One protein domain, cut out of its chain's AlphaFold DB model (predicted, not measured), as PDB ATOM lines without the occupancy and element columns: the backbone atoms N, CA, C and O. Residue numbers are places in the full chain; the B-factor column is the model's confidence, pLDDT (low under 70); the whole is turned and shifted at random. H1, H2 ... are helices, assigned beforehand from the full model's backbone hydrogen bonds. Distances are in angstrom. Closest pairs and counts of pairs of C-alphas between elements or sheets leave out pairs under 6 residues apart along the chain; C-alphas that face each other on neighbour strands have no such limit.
ATOM      1  N   ASP A 292      11.154  37.103 -22.773       77.94
ATOM      2  CA  ASP A 292      11.634  38.249 -23.571       77.94
ATOM      3  C   ASP A 292      12.703  39.122 -22.890       77.94
ATOM      4  O   ASP A 292      13.093  40.178 -23.401       77.94
ATOM      5  N   SER A 293      13.101  38.753 -21.675       80.50
ATOM      6  CA  SER A 293      13.860  39.606 -20.773       80.50
ATOM      7  C   SER A 293      14.575  38.772 -19.715       80.50
ATOM      8  O   SER A 293      14.222  37.628 -19.425       80.50
ATOM      9  N   THR A 294      15.598  39.359 -19.103       81.19
ATOM     10  CA  THR A 294      16.348  38.730 -18.019       81.19
ATOM     11  C   THR A 294      15.674  38.949 -16.663       81.19
ATOM     12  O   THR A 294      14.991  39.949 -16.421       81.19
ATOM     13  N   MET A 295      15.912  38.027 -15.725       82.50
ATOM     14  CA  MET A 295      15.755  38.349 -14.305       82.50
ATOM     15  C   MET A 295      16.901  39.256 -13.851       82.50
ATOM     16  O   MET A 295      18.030  39.128 -14.328       82.50
ATOM     17  N   TYR A 296      16.621  40.130 -12.887       84.44
ATOM     18  CA  TYR A 296      17.602  41.049 -12.309       84.44
ATOM     19  C   TYR A 296      18.766  40.318 -11.613       84.44
ATOM     20  O   TYR A 296      19.917  40.734 -11.732       84.44
ATOM     21  N   ASP A 297      18.472  39.214 -10.917       87.06
ATOM     22  CA  ASP A 297      19.461  38.392 -10.218       87.06
ATOM     23  C   ASP A 297      19.320  36.908 -10.596       87.06
ATOM     24  O   ASP A 297      18.393  36.208 -10.181       87.06
ATOM     25  N   LEU A 298      20.275  36.409 -11.385       87.50
ATOM     26  CA  LEU A 298      20.342  34.998 -11.781       87.50
ATOM     27  C   LEU A 298      20.723  34.067 -10.614       87.50
ATOM     28  O   LEU A 298      20.507  32.858 -10.705       87.50
ATOM     29  N   GLY A 299      21.236  34.601  -9.499       89.25
ATOM     30  CA  GLY A 299      21.472  33.853  -8.264       89.25
ATOM     31  C   GLY A 299      20.191  33.272  -7.659       89.25
ATOM     32  O   GLY A 299      20.255  32.244  -6.984       89.25
ATOM     33  N   ALA A 300      19.027  33.854  -7.968       91.31
ATOM     34  CA  ALA A 300      17.731  33.339  -7.540       91.31
ATOM     35  C   ALA A 300      17.395  31.980  -8.187       91.31
ATOM     36  O   ALA A 300      16.888  31.093  -7.501       91.31
ATOM     37  N   LEU A 301      17.770  31.755  -9.460       88.62
ATOM     38  CA  LEU A 301      17.637  30.441 -10.125       88.62
ATOM     39  C   LEU A 301      18.440  29.348  -9.404       88.62
ATOM     40  O   LEU A 301      18.075  28.176  -9.431       88.62
ATOM     41  N   LEU A 302      19.545  29.742  -8.765       88.44
ATOM     42  CA  LEU A 302      20.454  28.871  -8.022       88.44
ATOM     43  C   LEU A 302      20.147  28.833  -6.512       88.44
ATOM     44  O   LEU A 302      20.894  28.205  -5.765       88.44
ATOM     45  N   ARG A 303      19.079  29.514  -6.065       88.19
ATOM     46  CA  ARG A 303      18.683  29.691  -4.653       88.19
ATOM     47  C   ARG A 303      19.827  30.115  -3.733       88.19
ATOM     48  O   ARG A 303      19.955  29.626  -2.614       88.19
ATOM     49  N   LEU A 304      20.662  31.043  -4.194       93.25
ATOM     50  CA  LEU A 304      21.673  31.639  -3.328       93.25
ATOM     51  C   LEU A 304      20.971  32.474  -2.236       93.25
ATOM     52  O   LEU A 304      20.124  33.301  -2.581       93.25
ATOM     53  N   PRO A 305      21.284  32.297  -0.937       94.88
ATOM     54  CA  PRO A 305      20.692  33.113   0.120       94.88
ATOM     55  C   PRO A 305      20.930  34.611  -0.119       94.88
ATOM     56  O   PRO A 305      22.051  35.038  -0.392       94.88
ATOM     57  N   GLY A 306      19.852  35.392  -0.054       90.38
ATOM     58  CA  GLY A 306      19.820  36.824  -0.371       90.38
ATOM     59  C   GLY A 306      19.576  37.173  -1.846       90.38
ATOM     60  O   GLY A 306      19.232  38.319  -2.130       90.38
ATOM     61  N   ALA A 307      19.684  36.218  -2.777       92.00
ATOM     62  CA  ALA A 307      19.365  36.438  -4.188       92.00
ATOM     63  C   ALA A 307      17.852  36.309  -4.430       92.00
ATOM     64  O   ALA A 307      17.255  35.283  -4.102       92.00
ATOM     65  N   GLN A 308      17.232  37.342  -5.009       90.06
ATOM     66  CA  GLN A 308      15.770  37.466  -5.130       90.06
ATOM     67  C   GLN A 308      15.317  37.458  -6.590       90.06
ATOM     68  O   GLN A 308      15.848  38.204  -7.416       90.06
ATOM     69  N   ALA A 309      14.294  36.664  -6.911       89.44
ATOM     70  CA  ALA A 309      13.713  36.647  -8.246       89.44
ATOM     71  C   ALA A 309      12.874  37.912  -8.469       89.44
ATOM     72  O   ALA A 309      11.819  38.121  -7.865       89.44
ATOM     73  N   ARG A 310      13.386  38.763  -9.359       86.06
ATOM     74  CA  ARG A 310      12.805  40.043  -9.765       86.06
ATOM     75  C   ARG A 310      12.955  40.200 -11.273       86.06
ATOM     76  O   ARG A 310      13.972  39.787 -11.836       86.06
ATOM     77  N   LEU A 311      11.979  40.834 -11.913       82.12
ATOM     78  CA  LEU A 311      12.086  41.243 -13.313       82.12
ATOM     79  C   LEU A 311      13.192  42.301 -13.450       82.12
ATOM     80  O   LEU A 311      13.332  43.164 -12.581       82.12
ATOM     81  N   ALA A 312      13.992  42.248 -14.518       75.38
ATOM     82  CA  ALA A 312      14.861  43.374 -14.845       75.38
ATOM     83  C   ALA A 312      14.000  44.600 -15.221       75.38
ATOM     84  O   ALA A 312      13.008  44.442 -15.942       75.38
ATOM     85  N   PRO A 313      14.349  45.819 -14.762       66.88
ATOM     86  CA  PRO A 313      13.623  47.022 -15.151       66.88
ATOM     87  C   PRO A 313      13.759  47.256 -16.667       66.88
ATOM     88  O   PRO A 313      14.831  47.001 -17.227       66.88
ATOM     89  N   PRO A 314      12.708  47.751 -17.348       62.31
ATOM     90  CA  PRO A 314      12.766  48.010 -18.782       62.31
ATOM     91  C   PRO A 314      13.855  49.052 -19.093       62.31
ATOM     92  O   PRO A 314      13.989  50.031 -18.355       62.31
ATOM     93  N   PRO A 315      14.612  48.901 -20.197       57.00
ATOM     94  CA  PRO A 315      15.803  49.713 -20.461       57.00
ATOM     95  C   PRO A 315      15.525  51.206 -20.704       57.00
ATOM     96  O   PRO A 315      16.481  51.976 -20.823       57.00
ATOM     97  N   SER A 331       8.457  41.613   5.240       88.50
ATOM     98  CA  SER A 331       9.705  41.392   5.986       88.50
ATOM     99  C   SER A 331      10.000  39.899   6.150       88.50
ATOM    100  O   SER A 331      11.122  39.471   5.910       88.50
ATOM    101  N   GLU A 332       8.968  39.100   6.432       91.88
ATOM    102  CA  GLU A 332       9.031  37.638   6.539       91.88
ATOM    103  C   GLU A 332       9.585  36.965   5.268       91.88
ATOM    104  O   GLU A 332      10.425  36.072   5.363       91.88
ATOM    105  N   TYR A 333       9.164  37.400   4.071       90.81
ATOM    106  CA  TYR A 333       9.702  36.884   2.806       90.81
ATOM    107  C   TYR A 333      11.163  37.311   2.603       90.81
ATOM    108  O   TYR A 333      11.992  36.491   2.207       90.81
ATOM    109  N   VAL A 334      11.503  38.570   2.899       90.62
ATOM    110  CA  VAL A 334      12.879  39.071   2.751       90.62
ATOM    111  C   VAL A 334      13.828  38.330   3.698       90.62
ATOM    112  O   VAL A 334      14.901  37.901   3.278       90.62
ATOM    113  N   GLU A 335      13.422  38.109   4.948       93.50
ATOM    114  CA  GLU A 335      14.148  37.288   5.922       93.50
ATOM    115  C   GLU A 335      14.257  35.826   5.467       93.50
ATOM    116  O   GLU A 335      15.345  35.247   5.532       93.50
ATOM    117  N   HIS A 336      13.178  35.242   4.929       93.12
ATOM    118  CA  HIS A 336      13.199  33.884   4.386       93.12
ATOM    119  C   HIS A 336      14.227  33.732   3.258       93.12
ATOM    120  O   HIS A 336      15.067  32.834   3.341       93.12
ATOM    121  N   VAL A 337      14.206  34.607   2.244       93.81
ATOM    122  CA  VAL A 337      15.129  34.526   1.100       93.81
ATOM    123  C   VAL A 337      16.568  34.847   1.513       93.81
ATOM    124  O   VAL A 337      17.495  34.186   1.043       93.81
ATOM    125  N   ASN A 338      16.780  35.778   2.449       93.69
ATOM    126  CA  ASN A 338      18.104  36.057   3.015       93.69
ATOM    127  C   ASN A 338      18.717  34.846   3.745       93.69
ATOM    128  O   ASN A 338      19.939  34.718   3.769       93.69
ATOM    129  N   ALA A 339      17.895  33.959   4.316       95.06
ATOM    130  CA  ALA A 339      18.354  32.766   5.028       95.06
ATOM    131  C   ALA A 339      18.396  31.485   4.164       95.06
ATOM    132  O   ALA A 339      19.293  30.664   4.350       95.06
ATOM    133  N   HIS A 340      17.460  31.309   3.224       94.06
ATOM    134  CA  HIS A 340      17.225  30.034   2.520       94.06
ATOM    135  C   HIS A 340      17.313  30.114   0.986       94.06
ATOM    136  O   HIS A 340      17.293  29.074   0.328       94.06
ATOM    137  N   GLY A 341      17.421  31.315   0.412       93.44
ATOM    138  CA  GLY A 341      17.318  31.534  -1.032       93.44
ATOM    139  C   GLY A 341      15.870  31.583  -1.535       93.44
ATOM    140  O   GLY A 341      14.915  31.530  -0.762       93.44
ATOM    141  N   GLU A 342      15.706  31.747  -2.847       93.56
ATOM    142  CA  GLU A 342      14.398  31.994  -3.463       93.56
ATOM    143  C   GLU A 342      13.470  30.765  -3.494       93.56
ATOM    144  O   GLU A 342      13.897  29.632  -3.718       93.56
ATOM    145  N   THR A 343      12.164  30.988  -3.344       92.19
ATOM    146  CA  THR A 343      11.148  29.924  -3.322       92.19
ATOM    147  C   THR A 343      10.770  29.433  -4.727       92.19
ATOM    148  O   THR A 343      10.681  30.215  -5.674       92.19
ATOM    149  N   PHE A 344      10.450  28.137  -4.875       91.62
ATOM    150  CA  PHE A 344       9.980  27.576  -6.155       91.62
ATOM    151  C   PHE A 344       8.767  28.329  -6.722       91.62
ATOM    152  O   PHE A 344       8.758  28.709  -7.891       91.62
ATOM    153  N   LYS A 345       7.773  28.611  -5.868       92.19
ATOM    154  CA  LYS A 345       6.552  29.336  -6.245       92.19
ATOM    155  C   LYS A 345       6.862  30.711  -6.851       92.19
ATOM    156  O   LYS A 345       6.235  31.083  -7.838       92.19
ATOM    157  N   ARG A 346       7.827  31.447  -6.288       91.81
ATOM    158  CA  ARG A 346       8.221  32.773  -6.788       91.81
ATOM    159  C   ARG A 346       9.013  32.701  -8.094       91.81
ATOM    160  O   ARG A 346       8.821  33.551  -8.955       91.81
ATOM    161  N   LEU A 347       9.848  31.676  -8.278       93.00
ATOM    162  CA  LEU A 347      10.533  31.444  -9.555       93.00
ATOM    163  C   LEU A 347       9.527  31.181 -10.686       93.00
ATOM    164  O   LEU A 347       9.672  31.745 -11.765       93.00
ATOM    165  N   VAL A 348       8.483  30.385 -10.424       93.12
ATOM    166  CA  VAL A 348       7.390  30.120 -11.380       93.12
ATOM    167  C   VAL A 348       6.577  31.384 -11.686       93.12
ATOM    168  O   VAL A 348       6.303  31.657 -12.850       93.12
ATOM    169  N   ASP A 349       6.229  32.176 -10.670       92.31
ATOM    170  CA  ASP A 349       5.532  33.462 -10.820       92.31
ATOM    171  C   ASP A 349       6.315  34.458 -11.701       92.31
ATOM    172  O   ASP A 349       5.784  34.987 -12.680       92.31
ATOM    173  N   ILE A 350       7.610  34.645 -11.428       90.88
ATOM    174  CA  ILE A 350       8.478  35.532 -12.215       90.88
ATOM    175  C   ILE A 350       8.688  35.006 -13.643       90.88
ATOM    176  O   ILE A 350       8.633  35.791 -14.588       90.88
ATOM    177  N   ALA A 351       8.869  33.695 -13.828       91.38
ATOM    178  CA  ALA A 351       8.979  33.086 -15.155       91.38
ATOM    179  C   ALA A 351       7.685  33.230 -15.980       91.38
ATOM    180  O   ALA A 351       7.744  33.488 -17.181       91.38
ATOM    181  N   THR A 352       6.521  33.150 -15.328       92.62
ATOM    182  CA  THR A 352       5.211  33.385 -15.956       92.62
ATOM    183  C   THR A 352       5.089  34.844 -16.409       92.62
ATOM    184  O   THR A 352       4.824  35.097 -17.580       92.62
ATOM    185  N   ARG A 353       5.408  35.814 -15.536       90.12
ATOM    186  CA  ARG A 353       5.394  37.254 -15.872       90.12
ATOM    187  C   ARG A 353       6.366  37.633 -16.994       90.12
ATOM    188  O   ARG A 353       6.075  38.553 -17.751       90.12
ATOM    189  N   LEU A 354       7.501  36.943 -17.121       88.12
ATOM    190  CA  LEU A 354       8.409  37.108 -18.261       88.12
ATOM    191  C   LEU A 354       7.809  36.573 -19.574       88.12
ATOM    192  O   LEU A 354       7.960  37.207 -20.616       88.12
ATOM    193  N   GLN A 355       7.107  35.436 -19.534       90.06
ATOM    194  CA  GLN A 355       6.445  34.880 -20.719       90.06
ATOM    195  C   GLN A 355       5.209  35.688 -21.139       90.06
ATOM    196  O   GLN A 355       4.945  35.837 -22.331       90.06
ATOM    197  N   ASP A 356       4.466  36.255 -20.191       88.69
ATOM    198  CA  ASP A 356       3.338  37.131 -20.513       88.69
ATOM    199  C   ASP A 356       3.813  38.479 -21.079       88.69
ATOM    200  O   ASP A 356       3.286  38.910 -22.104       88.69
ATOM    201  N   ARG A 357       4.900  39.069 -20.548       85.06
ATOM    202  CA  ARG A 357       5.556  40.240 -21.171       85.06
ATOM    203  C   ARG A 357       6.013  39.967 -22.606       85.06
ATOM    204  O   ARG A 357       5.816  40.829 -23.463       85.06
ATOM    205  N   ARG A 358       6.525  38.760 -22.897       85.50
ATOM    206  CA  ARG A 358       6.840  38.333 -24.272       85.50
ATOM    207  C   ARG A 358       5.607  38.423 -25.178       85.50
ATOM    208  O   ARG A 358       5.653  39.128 -26.183       85.50
ATOM    209  N   ARG A 359       4.493  37.796 -24.784       84.06
ATOM    210  CA  ARG A 359       3.223  37.790 -25.542       84.06
ATOM    211  C   ARG A 359       2.650  39.196 -25.752       84.06
ATOM    212  O   ARG A 359       2.170  39.517 -26.840       84.06
ATOM    213  N   GLU A 360       2.706  40.039 -24.721       82.44
ATOM    214  CA  GLU A 360       2.289  41.446 -24.782       82.44
ATOM    215  C   GLU A 360       3.132  42.233 -25.797       82.44
ATOM    216  O   GLU A 360       2.578  42.945 -26.639       82.44
ATOM    217  N   ARG A 361       4.465  42.071 -25.776       76.75
ATOM    218  CA  ARG A 361       5.368  42.732 -26.732       76.75
ATOM    219  C   ARG A 361       5.201  42.223 -28.155       76.75
ATOM    220  O   ARG A 361       5.127  43.055 -29.051       76.75
ATOM    221  N   GLU A 362       5.111  40.914 -28.372       74.81
ATOM    222  CA  GLU A 362       4.878  40.323 -29.700       74.81
ATOM    223  C   GLU A 362       3.567  40.843 -30.317       74.81
ATOM    224  O   GLU A 362       3.516  41.165 -31.505       74.81
ATOM    225  N   SER A 363       2.529  41.017 -29.492       71.81
ATOM    226  CA  SER A 363       1.259  41.626 -29.903       71.81
ATOM    227  C   SER A 363       1.432  43.110 -30.270       71.81
ATOM    228  O   SER A 363       1.069  43.527 -31.370       71.81
ATOM    229  N   ALA A 364       2.043  43.909 -29.386       68.50
ATOM    230  CA  ALA A 364       2.210  45.356 -29.568       68.50
ATOM    231  C   ALA A 364       3.219  45.740 -30.675       68.50
ATOM    232  O   ALA A 364       3.069  46.769 -31.335       68.50
ATOM    233  N   GLN A 365       4.230  44.906 -30.938       60.03
ATOM    234  CA  GLN A 365       5.172  45.074 -32.055       60.03
ATOM    235  C   GLN A 365       4.508  44.882 -33.427       60.03
ATOM    236  O   GLN A 365       5.097  45.220 -34.453       60.03
ATOM    237  N   SER A 366       3.257  44.410 -33.483       56.09
ATOM    238  CA  SER A 366       2.487  44.458 -34.724       56.09
ATOM    239  C   SER A 366       1.905  45.839 -35.055       56.09
ATOM    240  O   SER A 366       1.359  45.991 -36.149       56.09
TER     241      SER A 366
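What this domain is: This is residues 292 to 315 and 331 to 366 of the 431 residues of an uncharacterized protein of Chaetomium thermophilum (strain DSM 1495 / CBS 144.50 / IMI 039719) (UniProt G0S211). A long helix, H2, makes one side of a rod, and a shorter helix, H1, is set crosswise beyond its first end, making a corner. The unnamed stretch 292 to 315 runs alongside H2 toward H1, turns there and folds back. The printed part has 60 residues, with two named helices in the order H1, H2 and no named strand; the class is all helix. It is loose, with a radius of gyration of the C-alphas of 13.1 A, and spans 44 by 21 by 21 A.

Where its parts are: H2, residues 344 to 364, runs 30.4 A from C-alpha 344 at (9.980, 27.576, -6.155) to C-alpha 364 at (2.210, 45.356, -29.568). H1, residues 331 to 340, begins with C-alpha 331 at (9.705, 41.392, 5.986) and is 14.1 A long.

How they stand to each other: H2 and H1 are apart, with no C-alpha of the one within 8 A of the other. A tight link of 3 residues joins them. In both helices every O i to N i+4 pair is within hydrogen-bond range.

The domain as a whole: The C-alphas farthest apart, those of Ala 339 and Ser 366, are 44.4 A apart. Residues 316 to 330 are not printed; C-alphas 315 and 331 are 28.4 A apart across this cut. Residues 313 to 315 and 364 to 366 have pLDDT under 70.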